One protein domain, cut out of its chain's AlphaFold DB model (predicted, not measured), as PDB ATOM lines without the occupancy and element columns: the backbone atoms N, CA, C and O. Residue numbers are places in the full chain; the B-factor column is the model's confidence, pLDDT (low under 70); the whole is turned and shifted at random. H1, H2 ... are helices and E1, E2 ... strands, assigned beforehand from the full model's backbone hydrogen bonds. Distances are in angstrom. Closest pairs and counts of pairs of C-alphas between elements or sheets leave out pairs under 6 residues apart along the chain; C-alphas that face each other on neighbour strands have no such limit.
ATOM      1  N   CYS A  20      57.934 -20.689  21.695       23.55
ATOM      2  CA  CYS A  20      57.660 -22.047  21.240       23.55
ATOM      3  C   CYS A  20      56.406 -22.130  20.352       23.55
ATOM      4  O   CYS A  20      55.291 -21.869  20.791       23.55
ATOM      5  N   THR A  21      56.585 -22.589  19.112       32.91
ATOM      6  CA  THR A  21      55.581 -23.418  18.443       32.91
ATOM      7  C   THR A  21      55.756 -24.848  18.926       32.91
ATOM      8  O   THR A  21      56.780 -25.480  18.671       32.91
ATOM      9  N   GLY A  22      54.733 -25.350  19.586       25.23
ATOM     10  CA  GLY A  22      54.533 -26.750  19.883       25.23
ATOM     11  C   GLY A  22      53.232 -26.820  20.649       25.23
ATOM     12  O   GLY A  22      53.097 -26.144  21.663       25.23
ATOM     13  N   ALA A  23      52.278 -27.617  20.177       32.03
ATOM     14  CA  ALA A  23      51.322 -28.221  21.085       32.03
ATOM     15  C   ALA A  23      52.146 -29.075  22.062       32.03
ATOM     16  O   ALA A  23      52.332 -30.273  21.846       32.03
ATOM     17  N   ALA A  24      52.743 -28.434  23.073       33.69
ATOM     18  CA  ALA A  24      53.102 -29.105  24.303       33.69
ATOM     19  C   ALA A  24      51.843 -29.849  24.739       33.69
ATOM     20  O   ALA A  24      50.746 -29.315  24.569       33.69
ATOM     21  N   ASP A  25      51.996 -31.097  25.178       45.88
ATOM     22  CA  ASP A  25      50.900 -31.931  25.663       45.88
ATOM     23  C   ASP A  25      50.043 -31.117  26.636       45.88
ATOM     24  O   ASP A  25      50.425 -30.910  27.786       45.88
ATOM     25  N   ALA A  26      48.939 -30.554  26.138       63.25
ATOM     26  CA  ALA A  26      48.125 -29.655  26.928       63.25
ATOM     27  C   ALA A  26      47.431 -30.524  27.967       63.25
ATOM     28  O   ALA A  26      46.582 -31.349  27.616       63.25
ATOM     29  N   ALA A  27      47.859 -30.355  29.219       80.44
ATOM     30  CA  ALA A  27      47.236 -30.964  30.378       80.44
ATOM     31  C   ALA A  27      45.708 -30.766  30.320       80.44
ATOM     32  O   ALA A  27      45.246 -29.748  29.788       80.44
ATOM     33  N   PRO A  28      44.916 -31.713  30.850       89.94
ATOM     34  CA  PRO A  28      43.468 -31.633  30.790       89.94
ATOM     35  C   PRO A  28      42.973 -30.328  31.419       89.94
ATOM     36  O   PRO A  28      43.336 -29.998  32.547       89.94
ATOM     37  N   ARG A  29      42.104 -29.619  30.695       93.38
ATOM     38  CA  ARG A  29      41.412 -28.410  31.159       93.38
ATOM     39  C   ARG A  29      39.901 -28.589  31.103       93.38
ATOM     40  O   ARG A  29      39.375 -29.303  30.247       93.38
ATOM     41  N   ILE A  30      39.197 -27.886  31.978       96.56
ATOM     42  CA  ILE A  30      37.738 -27.815  32.025       96.56
ATOM     43  C   ILE A  30      37.281 -26.784  30.980       96.56
ATOM     44  O   ILE A  30      37.329 -25.584  31.218       96.56
ATOM     45  N   ALA A  31      36.870 -27.235  29.796       95.31
ATOM     46  CA  ALA A  31      36.421 -26.358  28.710       95.31
ATOM     47  C   ALA A  31      35.056 -25.715  28.994       95.31
ATOM     48  O   ALA A  31      34.811 -24.573  28.614       95.31
ATOM     49  N   SER A  32      34.162 -26.458  29.650       96.50
ATOM     50  CA  SER A  32      32.913 -25.916  30.178       96.50
ATOM     51  C   SER A  32      32.460 -26.682  31.413       96.50
ATOM     52  O   SER A  32      32.709 -27.886  31.535       96.50
ATOM     53  N   LEU A  33      31.790 -25.982  32.324       96.75
ATOM     54  CA  LEU A  33      31.196 -26.551  33.527       96.75
ATOM     55  C   LEU A  33      29.833 -25.905  33.776       96.75
ATOM     56  O   LEU A  33      29.748 -24.703  34.014       96.75
ATOM     57  N   VAL A  34      28.769 -26.705  33.731       95.06
ATOM     58  CA  VAL A  34      27.393 -26.218  33.895       95.06
ATOM     59  C   VAL A  34      26.626 -27.163  34.821       95.06
ATOM     60  O   VAL A  34      26.702 -28.383  34.631       95.06
ATOM     61  N   PRO A  35      25.870 -26.655  35.812       93.62
ATOM     62  CA  PRO A  35      24.960 -27.493  36.579       93.62
ATOM     63  C   PRO A  35      23.909 -28.140  35.666       93.62
ATOM     64  O   PRO A  35      23.455 -27.548  34.687       93.62
ATOM     65  N   GLY A  36      23.528 -29.374  35.975       91.19
ATOM     66  CA  GLY A  36      22.435 -30.079  35.316       91.19
ATOM     67  C   GLY A  36      21.076 -29.671  35.884       91.19
ATOM     68  O   GLY A  36      20.974 -29.048  36.937       91.19
ATOM     69  N   THR A  37      20.003 -30.065  35.201       86.81
ATOM     70  CA  THR A  37      18.625 -29.804  35.655       86.81
ATOM     71  C   THR A  37      18.200 -30.686  36.831       86.81
ATOM     72  O   THR A  37      17.281 -30.334  37.566       86.81
ATOM     73  N   ALA A  38      18.865 -31.829  37.034       89.81
ATOM     74  CA  ALA A  38      18.668 -32.678  38.201       89.81
ATOM     75  C   ALA A  38      19.660 -32.306  39.313       89.81
ATOM     76  O   ALA A  38      20.858 -32.141  39.064       89.81
ATOM     77  N   THR A  39      19.167 -32.223  40.550       89.56
ATOM     78  CA  THR A  39      19.976 -31.921  41.738       89.56
ATOM     79  C   THR A  39      21.191 -32.843  41.842       89.56
ATOM     80  O   THR A  39      21.077 -34.052  41.657       89.56
ATOM     81  N   GLY A  40      22.357 -32.265  42.137       92.44
ATOM     82  CA  GLY A  40      23.615 -33.002  42.295       92.44
ATOM     83  C   GLY A  40      24.244 -33.491  40.988       92.44
ATOM     84  O   GLY A  40      25.276 -34.154  41.026       92.44
ATOM     85  N   THR A  41      23.668 -33.156  39.831       95.31
ATOM     86  CA  THR A  41      24.223 -33.540  38.528       95.31
ATOM     87  C   THR A  41      24.790 -32.331  37.816       95.31
ATOM     88  O   THR A  41      24.196 -31.259  37.862       95.31
ATOM     89  N   TRP A  42      25.955 -32.485  37.195       96.50
ATOM     90  CA  TRP A  42      26.627 -31.424  36.444       96.50
ATOM     91  C   TRP A  42      27.139 -31.977  35.121       96.50
ATOM     92  O   TRP A  42      27.466 -33.159  35.022       96.50
ATOM     93  N   THR A  43      27.234 -31.118  34.116       96.19
ATOM     94  CA  THR A  43      27.885 -31.432  32.846       96.19
ATOM     95  C   THR A  43      29.234 -30.739  32.820       96.19
ATOM     96  O   THR A  43      29.323 -29.525  33.002       96.19
ATOM     97  N   VAL A  44      30.284 -31.511  32.563       97.06
ATOM     98  CA  VAL A  44      31.637 -30.999  32.361       97.06
ATOM     99  C   VAL A  44      32.127 -31.404  30.978       97.06
ATOM    100  O   VAL A  44      31.932 -32.540  30.543       97.06
ATOM    101  N   GLN A  45      32.764 -30.481  30.269       96.69
ATOM    102  CA  GLN A  45      33.574 -30.820  29.106       96.69
ATOM    103  C   GLN A  45      35.036 -30.672  29.483       96.69
ATOM    104  O   GLN A  45      35.454 -29.609  29.937       96.69
ATOM    105  N   VAL A  46      35.807 -31.737  29.293       96.62
ATOM    106  CA  VAL A  46      37.255 -31.728  29.493       96.62
ATOM    107  C   VAL A  46      37.921 -31.850  28.140       96.62
ATOM    108  O   VAL A  46      37.498 -32.653  27.311       96.62
ATOM    109  N   THR A  47      38.962 -31.058  27.923       94.56
ATOM    110  CA  THR A  47      39.759 -31.104  26.700       94.56
ATOM    111  C   THR A  47      41.247 -31.215  27.020       94.56
ATOM    112  O   THR A  47      41.689 -30.739  28.062       94.56
ATOM    113  N   GLY A  48      41.999 -31.902  26.164       90.81
ATOM    114  CA  GLY A  48      43.394 -32.295  26.382       90.81
ATOM    115  C   GLY A  48      43.649 -33.709  25.856       90.81
ATOM    116  O   GLY A  48      42.716 -34.437  25.517       90.81
ATOM    117  N   LYS A  49      44.904 -34.154  25.775       88.62
ATOM    118  CA  LYS A  49      45.194 -35.489  25.209       88.62
ATOM    119  C   LYS A  49      44.626 -36.618  26.065       88.62
ATOM    120  O   LYS A  49      44.190 -37.640  25.534       88.62
ATOM    121  N   GLU A  50      44.585 -36.422  27.375       90.25
ATOM    122  CA  GLU A  50      44.061 -37.369  28.354       90.25
ATOM    123  C   GLU A  50      42.537 -37.508  28.264       90.25
ATOM    124  O   GLU A  50      42.006 -38.578  28.552       90.25
ATOM    125  N   ALA A  51      41.827 -36.499  27.740       89.62
ATOM    126  CA  ALA A  51      40.396 -36.600  27.448       89.62
ATOM    127  C   ALA A  51      40.066 -37.666  26.387       89.62
ATOM    128  O   ALA A  51      38.941 -38.161  26.355       89.62
ATOM    129  N   ARG A  52      41.042 -38.099  25.570       91.75
ATOM    130  CA  ARG A  52      40.876 -39.238  24.644       91.75
ATOM    131  C   ARG A  52      40.696 -40.579  25.352       91.75
ATOM    132  O   ARG A  52      40.224 -41.529  24.734       91.75
ATOM    133  N   LYS A  53      41.110 -40.661  26.617       93.38
ATOM    134  CA  LYS A  53      40.994 -41.834  27.487       93.38
ATOM    135  C   LYS A  53      40.334 -41.406  28.798       93.38
ATOM    136  O   LYS A  53      41.033 -41.257  29.806       93.38
ATOM    137  N   PRO A  54      39.014 -41.147  28.805       93.19
ATOM    138  CA  PRO A  54      38.315 -40.576  29.960       93.19
ATOM    139  C   PRO A  54      38.482 -41.395  31.246       93.19
ATOM    140  O   PRO A  54      38.447 -40.849  32.346       93.19
ATOM    141  N   GLU A  55      38.729 -42.700  31.126       93.69
ATOM    142  CA  GLU A  55      39.054 -43.593  32.233       93.69
ATOM    143  C   GLU A  55      40.365 -43.242  32.951       93.69
ATOM    144  O   GLU A  55      40.594 -43.736  34.046       93.69
ATOM    145  N   THR A  56      41.219 -42.386  32.389       94.44
ATOM    146  CA  THR A  56      42.445 -41.895  33.042       94.44
ATOM    147  C   THR A  56      42.220 -40.632  33.871       94.44
ATOM    148  O   THR A  56      43.055 -40.309  34.716       94.44
ATOM    149  N   LEU A  57      41.091 -39.943  33.671       96.12
ATOM    150  CA  LEU A  57      40.750 -38.725  34.396       96.12
ATOM    151  C   LEU A  57      40.197 -39.054  35.784       96.12
ATOM    152  O   LEU A  57      39.437 -40.013  35.965       96.12
ATOM    153  N   ALA A  58      40.555 -38.217  36.752       96.19
ATOM    154  CA  ALA A  58      40.024 -38.239  38.104       96.19
ATOM    155  C   ALA A  58      39.463 -36.861  38.455       96.19
ATOM    156  O   ALA A  58      40.111 -35.844  38.206       96.19
ATOM    157  N   PHE A  59      38.271 -36.842  39.046       97.38
ATOM    158  CA  PHE A  59      37.607 -35.622  39.485       97.38
ATOM    159  C   PHE A  59      37.511 -35.606  41.000       97.38
ATOM    160  O   PHE A  59      37.234 -36.637  41.622       97.38
ATOM    161  N   GLN A  60      37.693 -34.429  41.587       97.00
ATOM    162  CA  GLN A  60      37.352 -34.202  42.982       97.00
ATOM    163  C   GLN A  60      36.501 -32.950  43.131       97.00
ATOM    164  O   GLN A  60      36.696 -31.960  42.427       97.00
ATOM    165  N   VAL A  61      35.589 -32.986  44.095       96.44
ATOM    166  CA  VAL A  61      34.844 -31.822  44.562       96.44
ATOM    167  C   VAL A  61      35.237 -31.530  46.001       96.44
ATOM    168  O   VAL A  61      35.154 -32.407  46.860       96.44
ATOM    169  N   ASP A  62      35.740 -30.322  46.248       94.81
ATOM    170  CA  ASP A  62      36.271 -29.900  47.554       94.81
ATOM    171  C   ASP A  62      37.229 -30.946  48.180       94.81
ATOM    172  O   ASP A  62      37.171 -31.258  49.370       94.81
ATOM    173  N   GLY A  63      38.090 -31.542  47.342       93.75
ATOM    174  CA  GLY A  63      39.080 -32.557  47.732       93.75
ATOM    175  C   GLY A  63      38.542 -33.986  47.886       93.75
ATOM    176  O   GLY A  63      39.307 -34.895  48.203       93.75
ATOM    177  N   ARG A  64      37.245 -34.226  47.656       95.06
ATOM    178  CA  ARG A  64      36.634 -35.564  47.718       95.06
ATOM    179  C   ARG A  64      36.463 -36.155  46.321       95.06
ATOM    180  O   ARG A  64      35.972 -35.439  45.452       95.06
ATOM    181  N   PRO A  65      36.801 -37.437  46.092       95.94
ATOM    182  CA  PRO A  65      36.579 -38.086  44.803       95.94
ATOM    183  C   PRO A  65      35.129 -37.967  44.329       95.94
ATOM    184  O   PRO A  65      34.199 -38.125  45.119       95.94
ATOM    185  N   LEU A  66      34.955 -37.721  43.033       95.69
ATOM    186  CA  LEU A  66      33.663 -37.537  42.386       95.69
ATOM    187  C   LEU A  66      33.541 -38.477  41.184       95.69
ATOM    188  O   LEU A  66      34.469 -38.598  40.379       95.69
ATOM    189  N   ALA A  67      32.398 -39.147  41.056       93.88
ATOM    190  CA  ALA A  67      32.136 -40.020  39.921       93.88
ATOM    191  C   ALA A  67      31.780 -39.204  38.669       93.88
ATOM    192  O   ALA A  67      31.080 -38.191  38.737       93.88
ATOM    193  N   ALA A  68      32.267 -39.674  37.520       95.81
ATOM    194  CA  ALA A  68      32.039 -39.058  36.222       95.81
ATOM    195  C   ALA A  68      31.685 -40.124  35.178       95.81
ATOM    196  O   ALA A  68      32.397 -41.119  35.029       95.81
ATOM    197  N   GLU A  69      30.597 -39.900  34.449       96.25
ATOM    198  CA  GLU A  69      30.068 -40.794  33.418       96.25
ATOM    199  C   GLU A  69      30.238 -40.148  32.043       96.25
ATOM    200  O   GLU A  69      29.796 -39.019  31.828       96.25
ATOM    201  N   VAL A  70      30.861 -40.840  31.088       96.06
ATOM    202  CA  VAL A  70      31.029 -40.312  29.723       96.06
ATOM    203  C   VAL A  70      29.665 -40.157  29.046       96.06
ATOM    204  O   VAL A  70      28.854 -41.081  29.037       96.06
ATOM    205  N   GLN A  71      29.425 -38.993  28.445       93.62
ATOM    206  CA  GLN A  71      28.222 -38.693  27.675       93.62
ATOM    207  C   GLN A  71      28.552 -38.592  26.183       93.62
ATOM    208  O   GLN A  71      29.121 -37.600  25.732       93.62
ATOM    209  N   GLY A  72      28.136 -39.591  25.405       90.69
ATOM    210  CA  GLY A  72      28.365 -39.621  23.958       90.69
ATOM    211  C   GLY A  72      29.779 -40.069  23.574       90.69
ATOM    212  O   GLY A  72      30.453 -40.759  24.337       90.69
ATOM    213  N   ALA A  73      30.199 -39.726  22.354       87.88
ATOM    214  CA  ALA A  73      31.528 -40.047  21.843       87.88
ATOM    215  C   ALA A  73      32.549 -38.963  22.224       87.88
ATOM    216  O   ALA A  73      32.197 -37.802  22.417       87.88
ATOM    217  N   VAL A  74      33.825 -39.342  22.291       91.75
ATOM    218  CA  VAL A  74      34.931 -38.381  22.370       91.75
ATOM    219  C   VAL A  74      35.063 -37.671  21.021       91.75
ATOM    220  O   VAL A  74      35.157 -38.322  19.979       91.75
ATOM    221  N   GLU A  75      35.102 -36.342  21.038       90.75
ATOM    222  CA  GLU A  75      35.219 -35.494  19.852       90.75
ATOM    223  C   GLU A  75      36.614 -34.861  19.801       90.75
ATOM    224  O   GLU A  75      36.910 -33.877  20.483       90.75
ATOM    225  N   GLY A  76      37.505 -35.451  19.000       90.31
ATOM    226  CA  GLY A  76      38.907 -35.036  18.936       90.31
ATOM    227  C   GLY A  76      39.597 -35.205  20.291       90.31
ATOM    228  O   GLY A  76      39.768 -36.327  20.764       90.31
ATOM    229  N   ASP A  77      39.964 -34.083  20.909       92.06
ATOM    230  CA  ASP A  77      40.623 -34.027  22.222       92.06
ATOM    231  C   ASP A  77      39.654 -33.590  23.319       92.06
ATOM    232  O   ASP A  77      40.092 -33.100  24.349       92.06
ATOM    233  N   THR A  78      38.344 -33.706  23.095       94.12
ATOM    234  CA  THR A  78      37.313 -33.253  24.033       94.12
ATOM    235  C   THR A  78      36.364 -34.388  24.381       94.12
ATOM    236  O   THR A  78      35.879 -35.108  23.509       94.12
ATOM    237  N   VAL A  79      36.056 -34.524  25.666       96.56
ATOM    238  CA  VAL A  79      35.041 -35.447  26.173       96.56
ATOM    239  C   VAL A  79      34.026 -34.684  27.014       96.56
ATOM    240  O   VAL A  79      34.380 -33.820  27.816       96.56
ATOM    241  N   ARG A  80      32.746 -35.021  26.845       97.00
ATOM    242  CA  ARG A  80      31.671 -34.576  27.729       97.00
ATOM    243  C   ARG A  80      31.413 -35.647  28.781       97.00
ATOM    244  O   ARG A  80      31.252 -36.817  28.439       97.00
ATOM    245  N   LEU A  81      31.355 -35.252  30.047       97.12
ATOM    246  CA  LEU A  81      31.007 -36.136  31.151       97.12
ATOM    247  C   LEU A  81      29.875 -35.551  31.990       97.12
ATOM    248  O   LEU A  81      29.754 -34.336  32.153       97.12
ATOM    249  N   ARG A  82      29.082 -36.445  32.571       97.00
ATOM    250  CA  ARG A  82      28.152 -36.150  33.650       97.00
ATOM    251  C   ARG A  82      28.840 -36.415  34.976       97.00
ATOM    252  O   ARG A  82      29.239 -37.545  35.240       97.00
ATOM    253  N   LEU A  83      28.942 -35.399  35.813       97.00
ATOM    254  CA  LEU A  83      29.300 -35.564  37.213       97.00
ATOM    255  C   LEU A  83      28.032 -35.889  38.005       97.00
ATOM    256  O   LEU A  83      26.993 -35.254  37.789       97.00
ATOM    257  N   VAL A  84      28.116 -36.868  38.901       94.56
ATOM    258  CA  VAL A  84      26.997 -37.320  39.743       94.56
ATOM    259  C   VAL A  84      27.324 -37.117  41.217       94.56
ATOM    260  O   VAL A  84      28.490 -37.136  41.603       94.56
ATOM    261  N   ASP A  85      26.288 -36.903  42.026       94.38
ATOM    262  CA  ASP A  85      26.385 -36.690  43.473       94.38
ATOM    263  C   ASP A  85      27.260 -35.492  43.889       94.38
ATOM    264  O   ASP A  85      27.890 -35.502  44.948       94.38
ATOM    265  N   VAL A  86      27.276 -34.423  43.082       95.19
ATOM    266  CA  VAL A  86      27.919 -33.152  43.452       95.19
ATOM    267  C   VAL A  86      27.191 -32.563  44.669       95.19
ATOM    268  O   VAL A  86      26.006 -32.229  44.556       95.19
ATOM    269  N   PRO A  87      27.854 -32.409  45.830       94.00
ATOM    270  CA  PRO A  87      27.190 -31.937  47.038       94.00
ATOM    271  C   PRO A  87      26.627 -30.522  46.886       94.00
ATOM    272  O   PRO A  87      27.236 -29.646  46.268       94.00
ATOM    273  N   ALA A  88      25.478 -30.267  47.513       90.19
ATOM    274  CA  ALA A  88      24.957 -28.911  47.632       90.19
ATOM    275  C   ALA A  88      25.953 -28.026  48.402       90.19
ATOM    276  O   ALA A  88      26.461 -28.420  49.451       90.19
ATOM    277  N   GLY A  89      26.218 -26.826  47.882       89.00
ATOM    278  CA  GLY A  89      27.180 -25.898  48.478       89.00
ATOM    279  C   GLY A  89      28.646 -26.223  48.188       89.00
ATOM    280  O   GLY A  89      29.508 -25.562  48.762       89.00
ATOM    281  N   ALA A  90      28.926 -27.192  47.306       92.62
ATOM    282  CA  ALA A  90      30.270 -27.411  46.789       92.62
ATOM    283  C   ALA A  90      30.866 -26.119  46.212       92.62
ATOM    284  O   ALA A  90      30.128 -25.258  45.718       92.62
ATOM    285  N   ARG A  91      32.193 -25.966  46.281       93.25
ATOM    286  CA  ARG A  91      32.850 -24.702  45.902       93.25
ATOM    287  C   ARG A  91      33.952 -24.856  44.871       93.25
ATOM    288  O   ARG A  91      34.294 -23.864  44.227       93.25
ATOM    289  N   ARG A  92      34.517 -26.047  44.706       95.38
ATOM    290  CA  ARG A  92      35.662 -26.266  43.822       95.38
ATOM    291  C   ARG A  92      35.599 -27.629  43.152       95.38
ATOM    292  O   ARG A  92      35.393 -28.636  43.821       95.38
ATOM    293  N   LEU A  93      35.839 -27.653  41.842       97.44
ATOM    294  CA  LEU A  93      36.056 -28.866  41.052       97.44
ATOM    295  C   LEU A  93      37.531 -28.915  40.674       97.44
ATOM    296  O   LEU A  93      38.076 -27.913  40.214       97.44
ATOM    297  N   THR A  94      38.164 -30.069  40.821       97.38
ATOM    298  CA  THR A  94      39.500 -30.322  40.283       97.38
ATOM    299  C   THR A  94      39.471 -31.496  39.319       97.38
ATOM    300  O   THR A  94      38.680 -32.431  39.473       97.38
ATOM    301  N   VAL A  95      40.348 -31.439  38.318       96.62
ATOM    302  CA  VAL A  95      40.630 -32.554  37.416       96.62
ATOM    303  C   VAL A  95      42.121 -32.866  37.454       96.62
ATOM    304  O   VAL A  95      42.977 -31.984  37.367       96.62
ATOM    305  N   GLY A  96      42.430 -34.143  37.614       95.19
ATOM    306  CA  GLY A  96      43.782 -34.683  37.585       95.19
ATOM    307  C   GLY A  96      43.802 -36.039  36.892       95.19
ATOM    308  O   GLY A  96      42.846 -36.433  36.217       95.19
ATOM    309  N   LEU A  97      44.900 -36.766  37.073       94.69
ATOM    310  CA  LEU A  97      45.047 -38.127  36.562       94.69
ATOM    311  C   LEU A  97      44.797 -39.131  37.683       94.69
ATOM    312  O   LEU A  97      45.192 -38.894  38.825       94.69
ATOM    313  N   ARG A  98      44.186 -40.273  37.353       93.88
ATOM    314  CA  ARG A  98      44.013 -41.369  38.314       93.88
ATOM    315  C   ARG A  98      45.360 -41.811  38.882       93.88
ATOM    316  O   ARG A  98      46.305 -42.055  38.130       93.88
ATOM    317  N   GLY A  99      45.431 -41.929  40.204       92.38
ATOM    318  CA  GLY A  99      46.654 -42.217  40.954       92.38
ATOM    319  C   GLY A  99      47.564 -41.008  41.210       92.38
ATOM    320  O   GLY A  99      48.668 -41.200  41.719       92.38
ATOM    321  N   LYS A 100      47.147 -39.790  40.836       91.88
ATOM    322  CA  LYS A 100      47.826 -38.505  41.112       91.88
ATOM    323  C   LYS A 100      46.823 -37.415  41.512       91.88
ATOM    324  O   LYS A 100      46.962 -36.252  41.137       91.88
ATOM    325  N   GLU A 101      45.759 -37.795  42.210       89.94
ATOM    326  CA  GLU A 101      44.648 -36.905  42.556       89.94
ATOM    327  C   GLU A 101      45.049 -35.785  43.530       89.94
ATOM    328  O   GLU A 101      44.388 -34.753  43.580       89.94
ATOM    329  N   ASP A 102      46.145 -35.961  44.271       87.94
ATOM    330  CA  ASP A 102      46.754 -34.962  45.155       87.94
ATOM    331  C   ASP A 102      47.410 -33.794  44.397       87.94
ATOM    332  O   ASP A 102      47.715 -32.764  44.997       87.94
ATOM    333  N   LYS A 103      47.614 -33.937  43.082       89.56
ATOM    334  CA  LYS A 103      48.235 -32.939  42.201       89.56
ATOM    335  C   LYS A 103      47.315 -32.642  41.019       89.56
ATOM    336  O   LYS A 103      47.557 -33.135  39.911       89.56
ATOM    337  N   PRO A 104      46.229 -31.883  41.241       93.75
ATOM    338  CA  PRO A 104      45.304 -31.547  40.173       93.75
ATOM    339  C   PRO A 104      46.014 -30.748  39.077       93.75
ATOM    340  O   PRO A 104      46.867 -29.909  39.354       93.75
ATOM    341  N   LEU A 105      45.643 -31.013  37.826       94.19
ATOM    342  CA  LEU A 105      46.203 -30.339  36.652       94.19
ATOM    343  C   LEU A 105      45.399 -29.090  36.270       94.19
ATOM    344  O   LEU A 105      45.937 -28.169  35.661       94.19
ATOM    345  N   ALA A 106      44.124 -29.054  36.656       95.81
ATOM    346  CA  ALA A 106      43.253 -27.899  36.523       95.81
ATOM    347  C   ALA A 106      42.226 -27.868  37.661       95.81
ATOM    348  O   ALA A 106      41.805 -28.910  38.182       95.81
ATOM    349  N   ALA A 107      41.808 -26.663  38.038       96.69
ATOM    350  CA  ALA A 107      40.745 -26.440  39.002       96.69
ATOM    351  C   ALA A 107      39.822 -25.303  38.558       96.69
ATOM    352  O   ALA A 107      40.233 -24.404  37.832       96.69
ATOM    353  N   VAL A 108      38.571 -25.367  39.010       96.62
ATOM    354  CA  VAL A 108      37.581 -24.300  38.869       96.62
ATOM    355  C   VAL A 108      36.931 -24.050  40.227       96.62
ATOM    356  O   VAL A 108      36.248 -24.925  40.770       96.62
ATOM    357  N   GLY A 109      37.141 -22.856  40.777       94.50
ATOM    358  CA  GLY A 109      36.439 -22.343  41.953       94.50
ATOM    359  C   GLY A 109      35.089 -21.729  41.581       94.50
ATOM    360  O   GLY A 109      35.022 -20.595  41.113       94.50
ATOM    361  N   PHE A 110      34.002 -22.458  41.823       91.50
ATOM    362  CA  PHE A 110      32.627 -22.049  41.509       91.50
ATOM    363  C   PHE A 110      31.779 -21.691  42.740       91.50
ATOM    364  O   PHE A 110      30.620 -21.301  42.604       91.50
ATOM    365  N   GLY A 111      32.343 -21.784  43.942       86.31
ATOM    366  CA  GLY A 111      31.767 -21.186  45.141       86.31
ATOM    367  C   GLY A 111      32.154 -19.711  45.275       86.31
ATOM    368  O   GLY A 111      33.223 -19.320  44.805       86.31
ATOM    369  N   PRO A 112      31.336 -18.886  45.951       85.19
ATOM    370  CA  PRO A 112      31.669 -17.484  46.149       85.19
ATOM    371  C   PRO A 112      32.928 -17.331  47.011       85.19
ATOM    372  O   PRO A 112      33.134 -18.129  47.922       85.19
TER     373      PRO A 112
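What this domain is: This is residues 20 to 112 of the 584 residues of the protein "Aamy domain-containing protein" of Acidobacteria bacterium (UniProt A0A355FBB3). The domain is a small sandwich: the sheet E1, E2, E6, E5 and the sheet E4, E3, E7, E8 face each other with their strands crossed at 39 degrees. The short helix H1 sits beside the strands at one end of the sandwich, and from that end residues 20 to 24 reach away as a tail. The printed part has 93 residues, with eight named strands and one named helix in the order E1 E2 H1 E3 E4 E5 E6 E7 E8; the first sheet is antiparallel throughout, and in the second E3 and E7, and E7 and E8, are antiparallel. The class is mostly strand, though under half of the residues, 44 of 93, are in named elements. The whole is compact, with a radius of gyration of the C-alphas of 12.9 A and spans of 42 by 28 by 24 A.

Where its parts are: E1, residues 29 to 35, begins at C-alpha 29 (41.412, -28.410, 31.159) and is 17.3 A long. E2, residues 42 to 47, is 16.4 A long, and H1 is residues 49 to 52. E3, residues 57 to 61, is 13.6 A long and begins at C-alpha 57 (40.750, -38.725, 34.396). E4, residues 64 to 66, runs on into E5, residues 68 to 70, at 21 degrees. E6, residues 78 to 83, is 15.6 A long, and E7, residues 92 to 97, is 16.8 A long. E8, residues 106 to 109, ends at C-alpha 109 (36.439, -22.343, 41.953).

How they stand to each other: In the strongly twisted first sheet, E1 and E2 form a hairpin, with N 31 and O 45 within hydrogen-bond range at 2.8 A. E2 and E6 are antiparallel at 156 degrees, with N 44 and O 81 at 2.9 A. E5 and E6 form a hairpin, with N 69 and O 82 at 2.8 A. In the second sheet, E3 and E7 are antiparallel, with N 58 and O 96 at 3.0 A. E7 and E8 form a hairpin, with N 95 and O 106 at 2.9 A. E4 and E3 meet only at a point, where C-alphas 65 and 60 are 4.4 A apart. Between the sheets, the closest C-alphas of E1 and E8 are those of Arg 29 and Ala 106, 5.7 A apart. H1, too short for an O i to N i+4 pair, is on the first sheet at a height of 4.8 A, over none of its strands.

The domain as a whole: The two C-alphas farthest apart, those of Cys 20 and Thr 39, are 44.0 A apart. The printed part has no cut and no long link. The mean pLDDT of the printed part is 89.2, and residues 20 to 26 are under 70.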